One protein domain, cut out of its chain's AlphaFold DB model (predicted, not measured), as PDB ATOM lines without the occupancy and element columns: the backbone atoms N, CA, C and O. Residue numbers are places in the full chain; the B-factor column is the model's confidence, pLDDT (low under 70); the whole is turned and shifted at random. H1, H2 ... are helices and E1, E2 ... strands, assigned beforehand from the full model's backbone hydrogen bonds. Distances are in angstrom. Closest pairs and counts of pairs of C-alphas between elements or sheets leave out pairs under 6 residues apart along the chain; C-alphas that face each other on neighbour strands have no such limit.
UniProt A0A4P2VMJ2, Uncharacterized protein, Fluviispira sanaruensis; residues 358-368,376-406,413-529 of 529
ATOM      1  N   SER A 358     -14.244 -61.623  36.114       98.19
ATOM      2  CA  SER A 358     -14.106 -60.543  35.134       98.19
ATOM      3  C   SER A 358     -14.845 -60.851  33.837       98.19
ATOM      4  O   SER A 358     -14.556 -61.850  33.185       98.19
ATOM      5  N   LEU A 359     -15.741 -59.950  33.429       97.88
ATOM      6  CA  LEU A 359     -16.479 -60.016  32.168       97.88
ATOM      7  C   LEU A 359     -16.220 -58.767  31.321       97.88
ATOM      8  O   LEU A 359     -16.478 -57.647  31.768       97.88
ATOM      9  N   ASN A 360     -15.763 -58.965  30.083       98.12
ATOM     10  CA  ASN A 360     -15.624 -57.914  29.080       98.12
ATOM     11  C   ASN A 360     -16.493 -58.195  27.845       98.12
ATOM     12  O   ASN A 360     -16.315 -59.193  27.149       98.12
ATOM     13  N   ILE A 361     -17.410 -57.271  27.565       96.44
ATOM     14  CA  ILE A 361     -18.373 -57.292  26.454       96.44
ATOM     15  C   ILE A 361     -18.313 -55.997  25.626       96.44
ATOM     16  O   ILE A 361     -19.297 -55.573  25.024       96.44
ATOM     17  N   SER A 362     -17.163 -55.319  25.645       95.00
ATOM     18  CA  SER A 362     -16.980 -54.019  24.994       95.00
ATOM     19  C   SER A 362     -17.202 -54.060  23.477       95.00
ATOM     20  O   SER A 362     -16.971 -55.069  22.812       95.00
ATOM     21  N   ILE A 363     -17.590 -52.919  22.919       90.69
ATOM     22  CA  ILE A 363     -17.818 -52.698  21.494       90.69
ATOM     23  C   ILE A 363     -16.633 -51.945  20.902       90.69
ATOM     24  O   ILE A 363     -16.217 -50.905  21.417       90.69
ATOM     25  N   ASN A 364     -16.156 -52.414  19.753       88.69
ATOM     26  CA  ASN A 364     -15.179 -51.703  18.945       88.69
ATOM     27  C   ASN A 364     -15.876 -51.100  17.726       88.69
ATOM     28  O   ASN A 364     -16.145 -51.786  16.746       88.69
ATOM     29  N   ARG A 365     -16.120 -49.787  17.739       83.94
ATOM     30  CA  ARG A 365     -16.825 -49.100  16.641       83.94
ATOM     31  C   ARG A 365     -16.070 -49.082  15.309       83.94
ATOM     32  O   ARG A 365     -16.659 -48.725  14.295       83.94
ATOM     33  N   LYS A 366     -14.786 -49.461  15.286       85.50
ATOM     34  CA  LYS A 366     -14.043 -49.671  14.031       85.50
ATOM     35  C   LYS A 366     -14.395 -51.006  13.373       85.50
ATOM     36  O   LYS A 366     -14.200 -51.145  12.170       85.50
ATOM     37  N   ASN A 367     -14.910 -51.964  14.141       87.75
ATOM     38  CA  ASN A 367     -15.479 -53.198  13.629       87.75
ATOM     39  C   ASN A 367     -16.989 -53.020  13.442       87.75
ATOM     40  O   ASN A 367     -17.747 -52.965  14.408       87.75
ATOM     41  N   LEU A 368     -17.441 -52.961  12.190       86.38
ATOM     42  CA  LEU A 368     -18.856 -52.756  11.855       86.38
ATOM     43  C   LEU A 368     -19.774 -53.897  12.317       86.38
ATOM     44  O   LEU A 368     -20.990 -53.723  12.338       86.38
ATOM     45  N   GLU A 376     -31.966 -57.305  27.598       85.25
ATOM     46  CA  GLU A 376     -32.723 -58.382  28.273       85.25
ATOM     47  C   GLU A 376     -31.786 -59.475  28.827       85.25
ATOM     48  O   GLU A 376     -31.966 -59.923  29.954       85.25
ATOM     49  N   ILE A 377     -30.723 -59.834  28.092       90.62
ATOM     50  CA  ILE A 377     -29.743 -60.840  28.539       90.62
ATOM     51  C   ILE A 377     -28.947 -60.323  29.735       90.62
ATOM     52  O   ILE A 377     -28.764 -61.049  30.712       90.62
ATOM     53  N   LEU A 378     -28.460 -59.079  29.666       88.25
ATOM     54  CA  LEU A 378     -27.725 -58.470  30.776       88.25
ATOM     55  C   LEU A 378     -28.601 -58.321  32.012       88.25
ATOM     56  O   LEU A 378     -28.155 -58.630  33.117       88.25
ATOM     57  N   LYS A 379     -29.846 -57.882  31.818       84.94
ATOM     58  CA  LYS A 379     -30.834 -57.772  32.882       84.94
ATOM     59  C   LYS A 379     -31.027 -59.110  33.583       84.94
ATOM     60  O   LYS A 379     -30.853 -59.169  34.795       84.94
ATOM     61  N   ASP A 380     -31.320 -60.175  32.844       88.19
ATOM     62  CA  ASP A 380     -31.563 -61.495  33.431       88.19
ATOM     63  C   ASP A 380     -30.302 -62.076  34.088       88.19
ATOM     64  O   ASP A 380     -30.377 -62.680  35.162       88.19
ATOM     65  N   TYR A 381     -29.124 -61.838  33.498       89.81
ATOM     66  CA  TYR A 381     -27.845 -62.218  34.095       89.81
ATOM     67  C   TYR A 381     -27.641 -61.560  35.460       89.81
ATOM     68  O   TYR A 381     -27.420 -62.268  36.441       89.81
ATOM     69  N   PHE A 382     -27.757 -60.237  35.567       86.81
ATOM     70  CA  PHE A 382     -27.586 -59.563  36.855       86.81
ATOM     71  C   PHE A 382     -28.735 -59.854  37.824       86.81
ATOM     72  O   PHE A 382     -28.500 -59.991  39.022       86.81
ATOM     73  N   HIS A 383     -29.962 -60.028  37.327       84.75
ATOM     74  CA  HIS A 383     -31.109 -60.403  38.156       84.75
ATOM     75  C   HIS A 383     -30.902 -61.768  38.836       84.75
ATOM     76  O   HIS A 383     -31.333 -61.987  39.968       84.75
ATOM     77  N   SER A 384     -30.151 -62.674  38.200       87.06
ATOM     78  CA  SER A 384     -29.793 -63.968  38.789       87.06
ATOM     79  C   SER A 384     -28.980 -63.862  40.092       87.06
ATOM     80  O   SER A 384     -29.014 -64.788  40.907       87.06
ATOM     81  N   PHE A 385     -28.306 -62.729  40.341       86.81
ATOM     82  CA  PHE A 385     -27.482 -62.507  41.533       86.81
ATOM     83  C   PHE A 385     -28.338 -62.313  42.789       86.81
ATOM     84  O   PHE A 385     -27.911 -62.682  43.880       86.81
ATOM     85  N   PHE A 386     -29.572 -61.816  42.658       81.12
ATOM     86  CA  PHE A 386     -30.481 -61.663  43.803       81.12
ATOM     87  C   PHE A 386     -30.958 -63.005  44.363       81.12
ATOM     88  O   PHE A 386     -31.310 -63.101  45.537       81.12
ATOM     89  N   TYR A 387     -30.942 -64.055  43.541       82.81
ATOM     90  CA  TYR A 387     -31.349 -65.397  43.950       82.81
ATOM     91  C   TYR A 387     -30.183 -66.247  44.471       82.81
ATOM     92  O   TYR A 387     -30.413 -67.341  44.991       82.81
ATOM     93  N   SER A 388     -28.928 -65.793  44.343       77.88
ATOM     94  CA  SER A 388     -27.763 -66.555  44.802       77.88
ATOM     95  C   SER A 388     -26.594 -65.679  45.239       77.88
ATOM     96  O   SER A 388     -26.069 -64.881  44.475       77.88
ATOM     97  N   ASN A 389     -26.085 -65.917  46.447       71.50
ATOM     98  CA  ASN A 389     -24.948 -65.169  47.000       71.50
ATOM     99  C   ASN A 389     -23.566 -65.716  46.579       71.50
ATOM    100  O   ASN A 389     -22.562 -65.351  47.185       71.50
ATOM    101  N   ASN A 390     -23.485 -66.630  45.604       84.88
ATOM    102  CA  ASN A 390     -22.235 -67.314  45.230       84.88
ATOM    103  C   ASN A 390     -21.524 -66.734  43.995       84.88
ATOM    104  O   ASN A 390     -20.467 -67.248  43.631       84.88
ATOM    105  N   TYR A 391     -22.065 -65.684  43.374       89.56
ATOM    106  CA  TYR A 391     -21.432 -65.034  42.227       89.56
ATOM    107  C   TYR A 391     -20.197 -64.228  42.633       89.56
ATOM    108  O   TYR A 391     -20.234 -63.406  43.553       89.56
ATOM    109  N   LYS A 392     -19.102 -64.422  41.890       92.94
ATOM    110  CA  LYS A 392     -17.793 -63.813  42.175       92.94
ATOM    111  C   LYS A 392     -17.442 -62.606  41.307       92.94
ATOM    112  O   LYS A 392     -16.306 -62.149  41.382       92.94
ATOM    113  N   LEU A 393     -18.376 -62.079  40.512       93.25
ATOM    114  CA  LEU A 393     -18.079 -61.017  39.548       93.25
ATOM    115  C   LEU A 393     -17.547 -59.759  40.249       93.25
ATOM    116  O   LEU A 393     -18.285 -59.060  40.936       93.25
ATOM    117  N   LYS A 394     -16.263 -59.466  40.035       92.88
ATOM    118  CA  LYS A 394     -15.555 -58.286  40.552       92.88
ATOM    119  C   LYS A 394     -15.435 -57.193  39.503       92.88
ATOM    120  O   LYS A 394     -15.433 -56.014  39.849       92.88
ATOM    121  N   LYS A 395     -15.314 -57.561  38.229       94.25
ATOM    122  CA  LYS A 395     -15.008 -56.641  37.136       94.25
ATOM    123  C   LYS A 395     -15.998 -56.800  35.990       94.25
ATOM    124  O   LYS A 395     -16.092 -57.867  35.393       94.25
ATOM    125  N   PHE A 396     -16.689 -55.720  35.648       93.19
ATOM    126  CA  PHE A 396     -17.578 -55.657  34.493       93.19
ATOM    127  C   PHE A 396     -17.148 -54.529  33.553       93.19
ATOM    128  O   PHE A 396     -17.026 -53.375  33.964       93.19
ATOM    129  N   ILE A 397     -16.894 -54.874  32.291       94.31
ATOM    130  CA  ILE A 397     -16.438 -53.951  31.252       94.31
ATOM    131  C   ILE A 397     -17.378 -54.063  30.055       94.31
ATOM    132  O   ILE A 397     -17.478 -55.106  29.413       94.31
ATOM    133  N   ALA A 398     -18.026 -52.961  29.721       92.25
ATOM    134  CA  ALA A 398     -18.856 -52.802  28.546       92.25
ATOM    135  C   ALA A 398     -18.576 -51.427  27.938       92.25
ATOM    136  O   ALA A 398     -19.443 -50.555  27.910       92.25
ATOM    137  N   ARG A 399     -17.343 -51.202  27.480       90.00
ATOM    138  CA  ARG A 399     -16.974 -49.942  26.829       90.00
ATOM    139  C   ARG A 399     -17.584 -49.859  25.445       90.00
ATOM    140  O   ARG A 399     -17.744 -50.864  24.756       90.00
ATOM    141  N   ASN A 400     -17.863 -48.648  25.013       84.94
ATOM    142  CA  ASN A 400     -18.263 -48.338  23.663       84.94
ATOM    143  C   ASN A 400     -17.484 -47.100  23.224       84.94
ATOM    144  O   ASN A 400     -17.786 -45.994  23.660       84.94
ATOM    145  N   ASP A 401     -16.520 -47.278  22.316       71.19
ATOM    146  CA  ASP A 401     -15.645 -46.211  21.788       71.19
ATOM    147  C   ASP A 401     -16.385 -45.157  20.924       71.19
ATOM    148  O   ASP A 401     -15.811 -44.500  20.050       71.19
ATOM    149  N   TYR A 402     -17.689 -44.998  21.131       68.38
ATOM    150  CA  TYR A 402     -18.534 -44.039  20.455       68.38
ATOM    151  C   TYR A 402     -18.180 -42.602  20.855       68.38
ATOM    152  O   TYR A 402     -18.184 -42.226  22.029       68.38
ATOM    153  N   LYS A 403     -17.921 -41.772  19.841       62.34
ATOM    154  CA  LYS A 403     -17.834 -40.316  19.975       62.34
ATOM    155  C   LYS A 403     -19.190 -39.729  19.594       62.34
ATOM    156  O   LYS A 403     -19.538 -39.744  18.416       62.34
ATOM    157  N   ARG A 404     -19.943 -39.217  20.572       59.38
ATOM    158  CA  ARG A 404     -21.170 -38.448  20.313       59.38
ATOM    159  C   ARG A 404     -20.813 -37.239  19.443       59.38
ATOM    160  O   ARG A 404     -19.924 -36.474  19.803       59.38
ATOM    161  N   MET A 405     -21.461 -37.097  18.289       51.91
ATOM    162  CA  MET A 405     -21.368 -35.907  17.438       51.91
ATOM    163  C   MET A 405     -22.688 -35.135  17.537       51.91
ATOM    164  O   MET A 405     -23.753 -35.735  17.420       51.91
ATOM    165  N   THR A 406     -22.632 -33.815  17.736       48.78
ATOM    166  CA  THR A 406     -23.812 -32.962  17.992       48.78
ATOM    167  C   THR A 406     -24.774 -32.813  16.813       48.78
ATOM    168  O   THR A 406     -25.913 -32.416  17.019       48.78
ATOM    169  N   ARG A 413     -29.381 -44.650  15.578       53.62
ATOM    170  CA  ARG A 413     -28.878 -46.017  15.835       53.62
ATOM    171  C   ARG A 413     -28.478 -46.157  17.300       53.62
ATOM    172  O   ARG A 413     -27.300 -46.080  17.636       53.62
ATOM    173  N   CYS A 414     -29.463 -46.415  18.158       65.62
ATOM    174  CA  CYS A 414     -29.281 -46.763  19.573       65.62
ATOM    175  C   CYS A 414     -28.710 -48.175  19.764       65.62
ATOM    176  O   CYS A 414     -29.230 -48.988  20.524       65.62
ATOM    177  N   ASP A 415     -27.638 -48.484  19.040       73.00
ATOM    178  CA  ASP A 415     -26.939 -49.757  19.127       73.00
ATOM    179  C   ASP A 415     -25.909 -49.691  20.256       73.00
ATOM    180  O   ASP A 415     -24.701 -49.718  20.034       73.00
ATOM    181  N   MET A 416     -26.413 -49.487  21.471       79.56
ATOM    182  CA  MET A 416     -25.686 -49.389  22.738       79.56
ATOM    183  C   MET A 416     -26.436 -50.218  23.782       79.56
ATOM    184  O   MET A 416     -27.578 -50.606  23.546       79.56
ATOM    185  N   ILE A 417     -25.818 -50.441  24.938       79.50
ATOM    186  CA  ILE A 417     -26.553 -50.875  26.124       79.50
ATOM    187  C   ILE A 417     -27.351 -49.670  26.607       79.50
ATOM    188  O   ILE A 417     -26.771 -48.619  26.903       79.50
ATOM    189  N   ASN A 418     -28.674 -49.795  26.628       73.38
ATOM    190  CA  ASN A 418     -29.566 -48.677  26.930       73.38
ATOM    191  C   ASN A 418     -30.283 -48.865  28.255       73.38
ATOM    192  O   ASN A 418     -30.576 -47.885  28.931       73.38
ATOM    193  N   ASN A 419     -30.558 -50.110  28.621       68.50
ATOM    194  CA  ASN A 419     -31.463 -50.406  29.702       68.50
ATOM    195  C   ASN A 419     -30.848 -51.380  30.723       68.50
ATOM    196  O   ASN A 419     -30.474 -52.503  30.396       68.50
ATOM    197  N   PHE A 420     -30.797 -50.929  31.977       64.31
ATOM    198  CA  PHE A 420     -30.477 -51.723  33.169       64.31
ATOM    199  C   PHE A 420     -31.676 -51.750  34.141       64.31
ATOM    200  O   PHE A 420     -31.509 -51.766  35.358       64.31
ATOM    201  N   ASP A 421     -32.905 -51.687  33.631       57.56
ATOM    202  CA  ASP A 421     -34.127 -51.611  34.426       57.56
ATOM    203  C   ASP A 421     -34.189 -52.797  35.390       57.56
ATOM    204  O   ASP A 421     -34.110 -53.962  34.988       57.56
ATOM    205  N   ASN A 422     -34.374 -52.477  36.671       56.25
ATOM    206  CA  ASN A 422     -34.394 -53.417  37.792       56.25
ATOM    207  C   ASN A 422     -33.059 -54.145  38.050       56.25
ATOM    208  O   ASN A 422     -33.041 -55.140  38.771       56.25
ATOM    209  N   VAL A 423     -31.940 -53.652  37.508       63.59
ATOM    210  CA  VAL A 423     -30.597 -54.138  37.836       63.59
ATOM    211  C   VAL A 423     -29.974 -53.239  38.905       63.59
ATOM    212  O   VAL A 423     -29.347 -52.223  38.607       63.59
ATOM    213  N   TYR A 424     -30.103 -53.637  40.170       66.19
ATOM    214  CA  TYR A 424     -29.463 -52.948  41.294       66.19
ATOM    215  C   TYR A 424     -27.977 -53.329  41.370       66.19
ATOM    216  O   TYR A 424     -27.564 -54.105  42.229       66.19
ATOM    217  N   LEU A 425     -27.143 -52.783  40.472       69.75
ATOM    218  CA  LEU A 425     -25.691 -53.052  40.465       69.75
ATOM    219  C   LEU A 425     -25.029 -52.760  41.826       69.75
ATOM    220  O   LEU A 425     -24.024 -53.379  42.166       69.75
ATOM    221  N   GLY A 426     -25.599 -51.841  42.616       63.00
ATOM    222  CA  GLY A 426     -25.139 -51.535  43.972       63.00
ATOM    223  C   GLY A 426     -25.297 -52.676  44.982       63.00
ATOM    224  O   GLY A 426     -24.520 -52.735  45.935       63.00
ATOM    225  N   ASP A 427     -26.230 -53.602  44.751       68.31
ATOM    226  CA  ASP A 427     -26.486 -54.746  45.635       68.31
ATOM    227  C   ASP A 427     -25.548 -55.931  45.358       68.31
ATOM    228  O   ASP A 427     -25.427 -56.851  46.175       68.31
ATOM    229  N   ILE A 428     -24.826 -55.907  44.235       79.00
ATOM    230  CA  ILE A 428     -23.851 -56.940  43.884       79.00
ATOM    231  C   ILE A 428     -22.580 -56.722  44.710       79.00
ATOM    232  O   ILE A 428     -21.667 -55.980  44.345       79.00
ATOM    233  N   LYS A 429     -22.505 -57.398  45.861       78.12
ATOM    234  CA  LYS A 429     -21.440 -57.172  46.851       78.12
ATOM    235  C   LYS A 429     -20.023 -57.525  46.372       78.12
ATOM    236  O   LYS A 429     -19.041 -57.078  46.969       78.12
ATOM    237  N   SER A 430     -19.901 -58.347  45.339       85.31
ATOM    238  CA  SER A 430     -18.614 -58.748  44.770       85.31
ATOM    239  C   SER A 430     -18.021 -57.718  43.807       85.31
ATOM    240  O   SER A 430     -16.809 -57.746  43.621       85.31
ATOM    241  N   LEU A 431     -18.812 -56.792  43.246       85.88
ATOM    242  CA  LEU A 431     -18.333 -55.835  42.241       85.88
ATOM    243  C   LEU A 431     -17.341 -54.818  42.831       85.88
ATOM    244  O   LEU A 431     -17.616 -54.138  43.821       85.88
ATOM    245  N   GLU A 432     -16.197 -54.685  42.163       86.94
ATOM    246  CA  GLU A 432     -15.094 -53.777  42.497       86.94
ATOM    247  C   GLU A 432     -14.777 -52.783  41.365       86.94
ATOM    248  O   GLU A 432     -14.315 -51.673  41.634       86.94
ATOM    249  N   TYR A 433     -15.024 -53.156  40.105       89.75
ATOM    250  CA  TYR A 433     -14.690 -52.369  38.916       89.75
ATOM    251  C   TYR A 433     -15.829 -52.408  37.898       89.75
ATOM    252  O   TYR A 433     -16.223 -53.484  37.440       89.75
ATOM    253  N   ILE A 434     -16.308 -51.233  37.490       87.75
ATOM    254  CA  ILE A 434     -17.334 -51.076  36.454       87.75
ATOM    255  C   ILE A 434     -16.841 -50.084  35.398       87.75
ATOM    256  O   ILE A 434     -16.491 -48.953  35.715       87.75
ATOM    257  N   ASP A 435     -16.839 -50.465  34.127       88.75
ATOM    258  CA  ASP A 435     -16.546 -49.542  33.026       88.75
ATOM    259  C   ASP A 435     -17.611 -49.681  31.943       88.75
ATOM    260  O   ASP A 435     -17.620 -50.646  31.182       88.75
ATOM    261  N   ILE A 436     -18.529 -48.718  31.914       86.06
ATOM    262  CA  ILE A 436     -19.651 -48.638  30.971       86.06
ATOM    263  C   ILE A 436     -19.536 -47.374  30.115       86.06
ATOM    264  O   ILE A 436     -20.545 -46.752  29.781       86.06
ATOM    265  N   HIS A 437     -18.300 -46.973  29.801       85.38
ATOM    266  CA  HIS A 437     -17.973 -45.840  28.936       85.38
ATOM    267  C   HIS A 437     -18.761 -45.858  27.619       85.38
ATOM    268  O   HIS A 437     -18.852 -46.891  26.954       85.38
ATOM    269  N   GLY A 438     -19.304 -44.704  27.226       80.75
ATOM    270  CA  GLY A 438     -19.945 -44.497  25.926       80.75
ATOM    271  C   GLY A 438     -21.274 -45.231  25.724       80.75
ATOM    272  O   GLY A 438     -21.689 -45.424  24.580       80.75
ATOM    273  N   GLN A 439     -21.937 -45.670  26.794       81.81
ATOM    274  CA  GLN A 439     -23.224 -46.379  26.725       81.81
ATOM    275  C   GLN A 439     -24.433 -45.426  26.778       81.81
ATOM    276  O   GLN A 439     -24.291 -44.215  26.958       81.81
ATOM    277  N   GLY A 440     -25.641 -45.967  26.619       75.06
ATOM    278  CA  GLY A 440     -26.900 -45.223  26.679       75.06
ATOM    279  C   GLY A 440     -27.157 -44.338  25.458       75.06
ATOM    280  O   GLY A 440     -26.453 -43.368  25.195       75.06
ATOM    281  N   CYS A 441     -28.219 -44.609  24.714       71.31
ATOM    282  CA  CYS A 441     -28.736 -43.685  23.709       71.31
ATOM    283  C   CYS A 441     -29.518 -42.545  24.377       71.31
ATOM    284  O   CYS A 441     -29.730 -42.583  25.580       71.31
ATOM    285  N   SER A 442     -29.905 -41.515  23.627       58.41
ATOM    286  CA  SER A 442     -30.863 -40.488  24.057       58.41
ATOM    287  C   SER A 442     -32.099 -40.637  23.179       58.41
ATOM    288  O   SER A 442     -32.117 -40.111  22.071       58.41
ATOM    289  N   ILE A 443     -33.084 -41.420  23.620       56.38
ATOM    290  CA  ILE A 443     -34.371 -41.533  22.917       56.38
ATOM    291  C   ILE A 443     -35.377 -40.708  23.709       56.38
ATOM    292  O   ILE A 443     -35.565 -40.979  24.891       56.38
ATOM    293  N   GLU A 444     -35.986 -39.704  23.085       53.94
ATOM    294  CA  GLU A 444     -37.203 -39.100  23.629       53.94
ATOM    295  C   GLU A 444     -38.325 -40.134  23.506       53.94
ATOM    296  O   GLU A 444     -38.647 -40.574  22.399       53.94
ATOM    297  N   ASP A 445     -38.870 -40.578  24.637       52.69
ATOM    298  CA  ASP A 445     -40.122 -41.332  24.623       52.69
ATOM    299  C   ASP A 445     -41.299 -40.426  24.206       52.69
ATOM    300  O   ASP A 445     -41.157 -39.210  24.055       52.69
ATOM    301  N   GLU A 446     -42.486 -41.006  24.013       46.38
ATOM    302  CA  GLU A 446     -43.703 -40.270  23.621       46.38
ATOM    303  C   GLU A 446     -44.116 -39.179  24.634       46.38
ATOM    304  O   GLU A 446     -44.970 -38.343  24.336       46.38
ATOM    305  N   PHE A 447     -43.491 -39.158  25.816       50.81
ATOM    306  CA  PHE A 447     -43.693 -38.183  26.883       50.81
ATOM    307  C   PHE A 447     -42.546 -37.160  26.986       50.81
ATOM    308  O   PHE A 447     -42.526 -36.355  27.918       50.81
ATOM    309  N   GLY A 448     -41.595 -37.165  26.044       47.28
ATOM    310  CA  GLY A 448     -40.450 -36.252  26.022       47.28
ATOM    311  C   GLY A 448     -39.375 -36.570  27.065       47.28
ATOM    312  O   GLY A 448     -38.519 -35.728  27.346       47.28
ATOM    313  N   LYS A 449     -39.390 -37.764  27.669       51.41
ATOM    314  CA  LYS A 449     -38.344 -38.198  28.597       51.41
ATOM    315  C   LYS A 449     -37.153 -38.707  27.796       51.41
ATOM    316  O   LYS A 449     -37.268 -39.645  27.013       51.41
ATOM    317  N   ILE A 450     -35.988 -38.110  28.026       50.38
ATOM    318  CA  ILE A 450     -34.730 -38.560  27.429       50.38
ATOM    319  C   ILE A 450     -34.299 -39.849  28.148       50.38
ATOM    320  O   ILE A 450     -33.723 -39.806  29.237       50.38
ATOM    321  N   GLY A 451     -34.587 -41.007  27.551       52.88
ATOM    322  CA  GLY A 451     -34.074 -42.297  28.002       52.88
ATOM    323  C   GLY A 451     -32.555 -42.311  27.861       52.88
ATOM    324  O   GLY A 451     -32.055 -42.093  26.768       52.88
ATOM    325  N   GLY A 452     -31.834 -42.485  28.966       58.16
ATOM    326  CA  GLY A 452     -30.412 -42.846  29.025       58.16
ATOM    327  C   GLY A 452     -30.300 -44.256  29.590       58.16
ATOM    328  O   GLY A 452     -31.296 -44.968  29.590       58.16
ATOM    329  N   ILE A 453     -29.165 -44.644  30.175       66.00
ATOM    330  CA  ILE A 453     -29.183 -45.721  31.170       66.00
ATOM    331  C   ILE A 453     -30.177 -45.286  32.254       66.00
ATOM    332  O   ILE A 453     -29.942 -44.320  32.990       66.00
ATOM    333  N   THR A 454     -31.347 -45.923  32.250       52.56
ATOM    334  CA  THR A 454     -32.569 -45.462  32.924       52.56
ATOM    335  C   THR A 454     -32.523 -45.611  34.436       52.56
ATOM    336  O   THR A 454     -33.359 -45.040  35.129       52.56
ATOM    337  N   ASN A 455     -31.537 -46.340  34.968       53.47
ATOM    338  CA  ASN A 455     -31.500 -46.656  36.385       53.47
ATOM    339  C   ASN A 455     -30.074 -46.820  36.942       53.47
ATOM    340  O   ASN A 455     -29.709 -47.863  37.474       53.47
ATOM    341  N   LEU A 456     -29.257 -45.764  36.855       55.59
ATOM    342  CA  LEU A 456     -28.212 -45.558  37.874       55.59
ATOM    343  C   LEU A 456     -28.808 -44.919  39.146       55.59
ATOM    344  O   LEU A 456     -28.131 -44.761  40.154       55.59
ATOM    345  N   SER A 457     -30.089 -44.551  39.127       47.97
ATOM    346  CA  SER A 457     -30.804 -43.943  40.246       47.97
ATOM    347  C   SER A 457     -30.975 -44.866  41.452       47.97
ATOM    348  O   SER A 457     -31.062 -44.376  42.572       47.97
ATOM    349  N   THR A 458     -30.923 -46.184  41.274       47.53
ATOM    350  CA  THR A 458     -30.889 -47.167  42.371       47.53
ATOM    351  C   THR A 458     -29.477 -47.458  42.903       47.53
ATOM    352  O   THR A 458     -29.266 -48.407  43.658       47.53
ATOM    353  N   MET A 459     -28.506 -46.583  42.613       53.41
ATOM    354  CA  MET A 459     -27.131 -46.652  43.127       53.41
ATOM    355  C   MET A 459     -26.827 -46.009  44.509       53.41
ATOM    356  O   MET A 459     -25.639 -45.881  44.819       53.41
ATOM    357  N   PRO A 460     -27.770 -45.610  45.399       41.88
ATOM    358  CA  PRO A 460     -27.376 -44.938  46.645       41.88
ATOM    359  C   PRO A 460     -26.661 -45.809  47.674       41.88
ATOM    360  O   PRO A 460     -26.044 -45.270  48.591       41.88
ATOM    361  N   PHE A 461     -26.708 -47.135  47.542       49.88
ATOM    362  CA  PHE A 461     -26.082 -48.053  48.495       49.88
ATOM    363  C   PHE A 461     -24.891 -48.795  47.898       49.88
ATOM    364  O   PHE A 461     -24.712 -49.974  48.186       49.88
ATOM    365  N   TRP A 462     -24.067 -48.131  47.075       59.06
ATOM    366  CA  TRP A 462     -22.831 -48.742  46.585       59.06
ATOM    367  C   TRP A 462     -22.042 -49.364  47.732       59.06
ATOM    368  O   TRP A 462     -21.551 -48.689  48.644       59.06
ATOM    369  N   ASN A 463     -21.994 -50.693  47.665       56.28
ATOM    370  CA  ASN A 463     -21.306 -51.546  48.598       56.28
ATOM    371  C   ASN A 463     -19.865 -51.054  48.800       56.28
ATOM    372  O   ASN A 463     -19.204 -50.613  47.859       56.28
ATOM    373  N   GLY A 464     -19.352 -51.171  50.024       60.91
ATOM    374  CA  GLY A 464     -18.036 -50.661  50.417       60.91
ATOM    375  C   GLY A 464     -16.826 -51.251  49.671       60.91
ATOM    376  O   GLY A 464     -15.706 -50.856  49.990       60.91
ATOM    377  N   ASN A 465     -17.037 -52.168  48.716       75.31
ATOM    378  CA  ASN A 465     -16.000 -52.830  47.919       75.31
ATOM    379  C   ASN A 465     -15.756 -52.195  46.542       75.31
ATOM    380  O   ASN A 465     -14.708 -52.471  45.960       75.31
ATOM    381  N   LEU A 466     -16.674 -51.373  46.011       78.38
ATOM    382  CA  LEU A 466     -16.469 -50.728  44.711       78.38
ATOM    383  C   LEU A 466     -15.245 -49.804  44.791       78.38
ATOM    384  O   LEU A 466     -15.150 -48.990  45.707       78.38
ATOM    385  N   LYS A 467     -14.309 -49.947  43.848       80.56
ATOM    386  CA  LYS A 467     -13.033 -49.209  43.787       80.56
ATOM    387  C   LYS A 467     -12.920 -48.325  42.554       80.56
ATOM    388  O   LYS A 467     -12.208 -47.326  42.607       80.56
ATOM    389  N   TYR A 468     -13.610 -48.674  41.473       84.12
ATOM    390  CA  TYR A 468     -13.529 -47.957  40.208       84.12
ATOM    391  C   TYR A 468     -14.865 -47.979  39.475       84.12
ATOM    392  O   TYR A 468     -15.474 -49.041  39.311       84.12
ATOM    393  N   ILE A 469     -15.281 -46.821  38.977       82.38
ATOM    394  CA  ILE A 469     -16.360 -46.731  38.003       82.38
ATOM    395  C   ILE A 469     -16.056 -45.691  36.925       82.38
ATOM    396  O   ILE A 469     -15.653 -44.569  37.223       82.38
ATOM    397  N   ASN A 470     -16.302 -46.059  35.670       82.31
ATOM    398  CA  ASN A 470     -16.206 -45.171  34.519       82.31
ATOM    399  C   ASN A 470     -17.531 -45.117  33.760       82.31
ATOM    400  O   ASN A 470     -18.017 -46.131  33.257       82.31
ATOM    401  N   ILE A 471     -18.088 -43.910  33.675       79.44
ATOM    402  CA  ILE A 471     -19.311 -43.598  32.930       79.44
ATOM    403  C   ILE A 471     -19.083 -42.453  31.934       79.44
ATOM    404  O   ILE A 471     -20.018 -41.745  31.562       79.44
ATOM    405  N   SER A 472     -17.835 -42.215  31.516       77.25
ATOM    406  CA  SER A 472     -17.578 -41.115  30.581       77.25
ATOM    407  C   SER A 472     -18.306 -41.355  29.261       77.25
ATOM    408  O   SER A 472     -18.376 -42.478  28.767       77.25
ATOM    409  N   ASN A 473     -18.840 -40.287  28.671       75.56
ATOM    410  CA  ASN A 473     -19.653 -40.321  27.451       75.56
ATOM    411  C   ASN A 473     -20.945 -41.166  27.529       75.56
ATOM    412  O   ASN A 473     -21.560 -41.439  26.488       75.56
ATOM    413  N   THR A 474     -21.374 -41.551  28.733       76.12
ATOM    414  CA  THR A 474     -22.563 -42.376  28.959       76.12
ATOM    415  C   THR A 474     -23.776 -41.520  29.296       76.12
ATOM    416  O   THR A 474     -23.758 -40.775  30.277       76.12
ATOM    417  N   ASN A 475     -24.853 -41.645  28.510       71.00
ATOM    418  CA  ASN A 475     -26.084 -40.907  28.784       71.00
ATOM    419  C   ASN A 475     -26.775 -41.533  29.995       71.00
ATOM    420  O   ASN A 475     -27.271 -42.653  29.901       71.00
ATOM    421  N   VAL A 476     -26.818 -40.823  31.117       67.69
ATOM    422  CA  VAL A 476     -27.502 -41.248  32.343       67.69
ATOM    423  C   VAL A 476     -28.707 -40.342  32.533       67.69
ATOM    424  O   VAL A 476     -28.550 -39.126  32.549       67.69
ATOM    425  N   SER A 477     -29.901 -40.921  32.649       55.88
ATOM    426  CA  SER A 477     -31.143 -40.130  32.690       55.88
ATOM    427  C   SER A 477     -31.405 -39.469  34.047       55.88
ATOM    428  O   SER A 477     -31.762 -38.295  34.075       55.88
ATOM    429  N   THR A 478     -31.189 -40.170  35.168       53.22
ATOM    430  CA  THR A 478     -31.241 -39.594  36.522       53.22
ATOM    431  C   THR A 478     -30.312 -40.330  37.498       53.22
ATOM    432  O   THR A 478     -30.038 -41.523  37.361       53.22
ATOM    433  N   PHE A 479     -29.842 -39.604  38.517       56.25
ATOM    434  CA  PHE A 479     -29.350 -40.164  39.775       56.25
ATOM    435  C   PHE A 479     -30.281 -39.641  40.870       56.25
ATOM    436  O   PHE A 479     -30.208 -38.468  41.234       56.25
ATOM    437  N   ASP A 480     -31.182 -40.480  41.371       50.31
ATOM    438  CA  ASP A 480     -32.234 -40.016  42.286       50.31
ATOM    439  C   ASP A 480     -31.731 -39.850  43.733       50.31
ATOM    440  O   ASP A 480     -32.441 -39.302  44.576       50.31
ATOM    441  N   TYR A 481     -30.497 -40.279  44.036       57.66
ATOM    442  CA  TYR A 481     -29.952 -40.257  45.393       57.66
ATOM    443  C   TYR A 481     -28.442 -39.929  45.469       57.66
ATOM    444  O   TYR A 481     -27.687 -40.273  44.556       57.66
ATOM    445  N   PRO A 482     -27.966 -39.314  46.578       55.81
ATOM    446  CA  PRO A 482     -26.549 -39.012  46.787       55.81
ATOM    447  C   PRO A 482     -25.678 -40.258  46.979       55.81
ATOM    448  O   PRO A 482     -26.071 -41.196  47.673       55.81
ATOM    449  N   ILE A 483     -24.442 -40.240  46.467       60.59
ATOM    450  CA  ILE A 483     -23.452 -41.288  46.746       60.59
ATOM    451  C   ILE A 483     -22.817 -40.986  48.110       60.59
ATOM    452  O   ILE A 483     -21.989 -40.088  48.258       60.59
ATOM    453  N   LEU A 484     -23.192 -41.747  49.139       52.66
ATOM    454  CA  LEU A 484     -22.835 -41.433  50.530       52.66
ATOM    455  C   LEU A 484     -21.395 -41.838  50.928       52.66
ATOM    456  O   LEU A 484     -20.904 -41.382  51.959       52.66
ATOM    457  N   ASN A 485     -20.678 -42.619  50.101       55.66
ATOM    458  CA  ASN A 485     -19.351 -43.195  50.417       55.66
ATOM    459  C   ASN A 485     -18.235 -42.904  49.382       55.66
ATOM    460  O   ASN A 485     -17.343 -43.718  49.152       55.66
ATOM    461  N   VAL A 486     -18.215 -41.704  48.794       53.38
ATOM    462  CA  VAL A 486     -17.282 -41.318  47.702       53.38
ATOM    463  C   VAL A 486     -15.791 -41.214  48.088       53.38
ATOM    464  O   VAL A 486     -14.951 -40.888  47.259       53.38
ATOM    465  N   ARG A 487     -15.407 -41.459  49.347       52.91
ATOM    466  CA  ARG A 487     -14.007 -41.311  49.804       52.91
ATOM    467  C   ARG A 487     -13.091 -42.490  49.451       52.91
ATOM    468  O   ARG A 487     -11.896 -42.392  49.711       52.91
ATOM    469  N   LYS A 488     -13.624 -43.601  48.930       61.47
ATOM    470  CA  LYS A 488     -12.885 -44.870  48.781       61.47
ATOM    471  C   LYS A 488     -12.729 -45.382  47.344       61.47
ATOM    472  O   LYS A 488     -12.161 -46.457  47.181       61.47
ATOM    473  N   PHE A 489     -13.200 -44.657  46.327       70.62
ATOM    474  CA  PHE A 489     -13.187 -45.168  44.954       70.62
ATOM    475  C   PHE A 489     -13.033 -44.077  43.885       70.62
ATOM    476  O   PHE A 489     -13.396 -42.915  44.090       70.62
ATOM    477  N   GLU A 490     -12.468 -44.470  42.747       75.62
ATOM    478  CA  GLU A 490     -12.210 -43.625  41.581       75.62
ATOM    479  C   GLU A 490     -13.470 -43.536  40.708       75.62
ATOM    480  O   GLU A 490     -14.032 -44.556  40.303       75.62
ATOM    481  N   PHE A 491     -13.947 -42.312  40.462       75.88
ATOM    482  CA  PHE A 491     -15.173 -42.040  39.708       75.88
ATOM    483  C   PHE A 491     -14.833 -41.246  38.449       75.88
ATOM    484  O   PHE A 491     -14.544 -40.056  38.529       75.88
ATOM    485  N   ILE A 492     -14.861 -41.891  37.284       75.69
ATOM    486  CA  ILE A 492     -14.440 -41.297  36.016       75.69
ATOM    487  C   ILE A 492     -15.657 -40.840  35.206       75.69
ATOM    488  O   ILE A 492     -16.453 -41.645  34.719       75.69
ATOM    489  N   LEU A 493     -15.776 -39.516  35.072       71.06
ATOM    490  CA  LEU A 493     -16.786 -38.836  34.255       71.06
ATOM    491  C   LEU A 493     -16.238 -38.353  32.902       71.06
ATOM    492  O   LEU A 493     -16.996 -38.138  31.962       71.06
ATOM    493  N   ASN A 494     -14.926 -38.143  32.784       68.56
ATOM    494  CA  ASN A 494     -14.335 -37.620  31.558       68.56
ATOM    495  C   ASN A 494     -12.927 -38.177  31.318       68.56
ATOM    496  O   ASN A 494     -11.927 -37.562  31.676       68.56
ATOM    497  N   GLU A 495     -12.851 -39.351  30.699       66.62
ATOM    498  CA  GLU A 495     -11.590 -39.999  30.311       66.62
ATOM    499  C   GLU A 495     -10.922 -39.357  29.069       66.62
ATOM    500  O   GLU A 495      -9.800 -39.714  28.713       66.62
ATOM    501  N   THR A 496     -11.562 -38.393  28.392       54.69
ATOM    502  CA  THR A 496     -11.015 -37.766  27.170       54.69
ATOM    503  C   THR A 496     -10.449 -36.358  27.419       54.69
ATOM    504  O   THR A 496     -11.175 -35.486  27.889       54.69
ATOM    505  N   PRO A 497      -9.194 -36.056  27.019       39.56
ATOM    506  CA  PRO A 497      -8.541 -34.768  27.285       39.56
ATOM    507  C   PRO A 497      -8.949 -33.632  26.318       39.56
ATOM    508  O   PRO A 497      -8.145 -32.747  26.039       39.56
ATOM    509  N   CYS A 498     -10.165 -33.635  25.763       36.19
ATOM    510  CA  CYS A 498     -10.597 -32.618  24.795       36.19
ATOM    511  C   CYS A 498     -12.052 -32.178  25.030       36.19
ATOM    512  O   CYS A 498     -12.980 -32.821  24.556       36.19
ATOM    513  N   ASP A 499     -12.212 -31.072  25.757       39.97
ATOM    514  CA  ASP A 499     -13.157 -29.960  25.534       39.97
ATOM    515  C   ASP A 499     -14.656 -30.186  25.264       39.97
ATOM    516  O   ASP A 499     -15.359 -29.228  24.932       39.97
ATOM    517  N   LYS A 500     -15.213 -31.392  25.409       47.38
ATOM    518  CA  LYS A 500     -16.635 -31.610  25.104       47.38
ATOM    519  C   LYS A 500     -17.350 -32.447  26.153       47.38
ATOM    520  O   LYS A 500     -17.200 -33.658  26.238       47.38
ATOM    521  N   THR A 501     -18.205 -31.760  26.902       47.22
ATOM    522  CA  THR A 501     -19.146 -32.235  27.929       47.22
ATOM    523  C   THR A 501     -20.319 -33.050  27.362       47.22
ATOM    524  O   THR A 501     -21.383 -33.115  27.966       47.22
ATOM    525  N   GLU A 502     -20.196 -33.600  26.156       51.94
ATOM    526  CA  GLU A 502     -21.343 -33.911  25.287       51.94
ATOM    527  C   GLU A 502     -21.935 -35.316  25.497       51.94
ATOM    528  O   GLU A 502     -22.742 -35.769  24.687       51.94
ATOM    529  N   GLY A 503     -21.560 -36.028  26.565       50.72
ATOM    530  CA  GLY A 503     -22.058 -37.387  26.789       50.72
ATOM    531  C   GLY A 503     -22.549 -37.728  28.183       50.72
ATOM    532  O   GLY A 503     -23.089 -38.814  28.332       50.72
ATOM    533  N   ILE A 504     -22.434 -36.829  29.157       56.31
ATOM    534  CA  ILE A 504     -23.102 -36.977  30.452       56.31
ATOM    535  C   ILE A 504     -24.224 -35.945  30.483       56.31
ATOM    536  O   ILE A 504     -23.958 -34.751  30.601       56.31
ATOM    537  N   ASN A 505     -25.476 -36.395  30.386       56.75
ATOM    538  CA  ASN A 505     -26.649 -35.528  30.514       56.75
ATOM    539  C   ASN A 505     -26.959 -35.248  31.996       56.75
ATOM    540  O   ASN A 505     -28.009 -35.600  32.520       56.75
ATOM    541  N   MET A 506     -25.983 -34.675  32.700       63.72
ATOM    542  CA  MET A 506     -26.068 -34.328  34.113       63.72
ATOM    543  C   MET A 506     -25.598 -32.891  34.281       63.72
ATOM    544  O   MET A 506     -24.480 -32.554  33.892       63.72
ATOM    545  N   SER A 507     -26.438 -32.056  34.888       66.56
ATOM    546  CA  SER A 507     -26.040 -30.692  35.224       66.56
ATOM    547  C   SER A 507     -24.929 -30.694  36.275       66.56
ATOM    548  O   SER A 507     -24.847 -31.595  37.123       66.56
ATOM    549  N   LYS A 508     -24.103 -29.644  36.281       73.88
ATOM    550  CA  LYS A 508     -23.127 -29.415  37.357       73.88
ATOM    551  C   LYS A 508     -23.758 -29.501  38.752       73.88
ATOM    552  O   LYS A 508     -23.182 -30.123  39.645       73.88
ATOM    553  N   SER A 509     -24.943 -28.918  38.946       72.06
ATOM    554  CA  SER A 509     -25.646 -28.931  40.235       72.06
ATOM    555  C   SER A 509     -26.118 -30.333  40.627       72.06
ATOM    556  O   SER A 509     -25.939 -30.720  41.781       72.06
ATOM    557  N   SER A 510     -26.631 -31.126  39.680       70.56
ATOM    558  CA  SER A 510     -26.973 -32.538  39.902       70.56
ATOM    559  C   SER A 510     -25.738 -33.345  40.313       70.56
ATOM    560  O   SER A 510     -25.770 -34.039  41.324       70.56
ATOM    561  N   CYS A 511     -24.613 -33.188  39.610       72.50
ATOM    562  CA  CYS A 511     -23.358 -33.855  39.963       72.50
ATOM    563  C   CYS A 511     -22.877 -33.488  41.374       72.50
ATOM    564  O   CYS A 511     -22.528 -34.363  42.165       72.50
ATOM    565  N   GLN A 512     -22.905 -32.196  41.718       75.25
ATOM    566  CA  GLN A 512     -22.497 -31.695  43.035       75.25
ATOM    567  C   GLN A 512     -23.463 -32.077  44.165       75.25
ATOM    568  O   GLN A 512     -23.061 -32.079  45.328       75.25
ATOM    569  N   PHE A 513     -24.725 -32.375  43.849       71.56
ATOM    570  CA  PHE A 513     -25.680 -32.950  44.794       71.56
ATOM    571  C   PHE A 513     -25.341 -34.416  45.096       71.56
ATOM    572  O   PHE A 513     -25.402 -34.845  46.248       71.56
ATOM    573  N   ILE A 514     -24.933 -35.170  44.073       68.06
ATOM    574  CA  ILE A 514     -24.628 -36.601  44.179       68.06
ATOM    575  C   ILE A 514     -23.263 -36.842  44.832       68.06
ATOM    576  O   ILE A 514     -23.118 -37.722  45.684       68.06
ATOM    577  N   ILE A 515     -22.255 -36.063  44.438       70.06
ATOM    578  CA  ILE A 515     -20.885 -36.161  44.936       70.06
ATOM    579  C   ILE A 515     -20.715 -35.176  46.091       70.06
ATOM    580  O   ILE A 515     -20.771 -33.966  45.912       70.06
ATOM    581  N   SER A 516     -20.458 -35.682  47.300       67.88
ATOM    582  CA  SER A 516     -20.201 -34.828  48.468       67.88
ATOM    583  C   SER A 516     -19.023 -33.869  48.236       67.88
ATOM    584  O   SER A 516     -17.969 -34.297  47.768       67.88
ATOM    585  N   LYS A 517     -19.126 -32.613  48.709       73.94
ATOM    586  CA  LYS A 517     -18.012 -31.633  48.774       73.94
ATOM    587  C   LYS A 517     -16.732 -32.167  49.428       73.94
ATOM    588  O   LYS A 517     -15.656 -31.626  49.215       73.94
ATOM    589  N   LYS A 518     -16.841 -33.205  50.265       70.62
ATOM    590  CA  LYS A 518     -15.706 -33.850  50.948       70.62
ATOM    591  C   LYS A 518     -15.042 -34.962  50.120       70.62
ATOM    592  O   LYS A 518     -14.149 -35.630  50.644       70.62
ATOM    593  N   SER A 519     -15.528 -35.222  48.908       69.50
ATOM    594  CA  SER A 519     -15.006 -36.228  47.984       69.50
ATOM    595  C   SER A 519     -13.832 -35.675  47.173       69.50
ATOM    596  O   SER A 519     -13.935 -34.546  46.692       69.50
ATOM    597  N   PRO A 520     -12.766 -36.461  46.926       68.50
ATOM    598  CA  PRO A 520     -11.732 -36.078  45.961       68.50
ATOM    599  C   PRO A 520     -12.288 -35.916  44.533       68.50
ATOM    600  O   PRO A 520     -11.729 -35.160  43.746       68.50
ATOM    601  N   ASN A 521     -13.428 -36.545  44.224       69.12
ATOM    602  CA  ASN A 521     -14.072 -36.484  42.909       69.12
ATOM    603  C   ASN A 521     -14.987 -35.250  42.740       69.12
ATOM    604  O   ASN A 521     -15.555 -35.061  41.670       69.12
ATOM    605  N   TYR A 522     -15.159 -34.400  43.766       75.06
ATOM    606  CA  TYR A 522     -16.094 -33.260  43.714       75.06
ATOM    607  C   TYR A 522     -15.762 -32.263  42.598       75.06
ATOM    608  O   TYR A 522     -16.645 -31.826  41.862       75.06
ATOM    609  N   ASN A 523     -14.473 -31.956  42.431       75.56
ATOM    610  CA  ASN A 523     -13.999 -31.007  41.422       75.56
ATOM    611  C   ASN A 523     -14.211 -31.524  39.989       75.56
ATOM    612  O   ASN A 523     -14.176 -30.751  39.037       75.56
ATOM    613  N   MET A 524     -14.479 -32.822  39.804       71.44
ATOM    614  CA  MET A 524     -14.808 -33.368  38.486       71.44
ATOM    615  C   MET A 524     -16.175 -32.890  37.994       71.44
ATOM    616  O   MET A 524     -16.399 -32.869  36.791       71.44
ATOM    617  N   CYS A 525     -17.071 -32.453  38.883       72.31
ATOM    618  CA  CYS A 525     -18.341 -31.848  38.481       72.31
ATOM    619  C   CYS A 525     -18.165 -30.479  37.811       72.31
ATOM    620  O   CYS A 525     -19.075 -30.024  37.125       72.31
ATOM    621  N   ASP A 526     -17.020 -29.809  37.991       73.81
ATOM    622  CA  ASP A 526     -16.784 -28.481  37.416       73.81
ATOM    623  C   ASP A 526     -16.643 -28.500  35.894       73.81
ATOM    624  O   ASP A 526     -16.810 -27.460  35.260       73.81
ATOM    625  N   VAL A 527     -16.376 -29.673  35.312       66.69
ATOM    626  CA  VAL A 527     -16.308 -29.855  33.859       66.69
ATOM    627  C   VAL A 527     -17.682 -30.053  33.223       66.69
ATOM    628  O   VAL A 527     -17.752 -30.140  32.008       66.69
ATOM    629  N   LEU A 528     -18.764 -30.157  34.003       66.75
ATOM    630  CA  LEU A 528     -20.130 -30.280  33.487       66.75
ATOM    631  C   LEU A 528     -20.746 -28.888  33.289       66.75
ATOM    632  O   LEU A 528     -20.447 -27.964  34.048       66.75
ATOM    633  N   LYS A 529     -21.578 -28.746  32.250       60.16
ATOM    634  CA  LYS A 529     -22.259 -27.483  31.928       60.16
ATOM    635  C   LYS A 529     -23.450 -27.210  32.842       60.16
ATOM    636  O   LYS A 529     -24.076 -28.179  33.340       60.16
TER     637      LYS A 529
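This is residues 358 to 368, 376 to 406 and 413 to 529 of the 529 residues of an uncharacterized protein of Fluviispira sanaruensis (UniProt A0A4P2VMJ2). With little regular structure, the chain winds in stacked turns, a short solenoid: strands E1 to E5 line one wall, H1 and loops the opposite one, and the hairpin of H2 and H3 caps the E5 end. The printed part has 159 residues, 40 in named elements, E1 H1 E2 E3 E4 E5 H2 H3; the class is mixed, the sheet E1 E2 E3 E4 E5 all parallel. It is compact, radius of gyration of the C-alphas 15.3 A, spanning 43 by 42 by 33 A.

Find C-alpha 358 at (-14.106, -60.543, 35.134), where E1, residues 358 to 360, begins; E2 is 395 to 397, E3 433 to 435, E4 468 to 470, E5 490 to 492. H1, 376 to 387, runs 17.2 A; H2 is 508 to 514; H3, 522 to 527, ends at (-16.308, -29.855, 33.859).

Look across E1 and E2: N 359 and O 395 are 2.9 A apart, within hydrogen-bond range. No helix is on the sheet. H2 and H3 touch, their closest C-alphas, Lys 508 and Cys 525, 5.5 A apart. O i to N i+4 pairs within range: every one in H2, 5 of 8 in H1, 0 of 2 in H3, with 2 of 3 O i to N i+3.

Cuts at 369 to 375 and 407 to 412 leave C-alpha gaps of 22.2 A and 14.2 A. Links E3 to E4, E4 to E5 and E5 to H2 are long. In this model 74 residues have pLDDT under 70, among them 442 to 464.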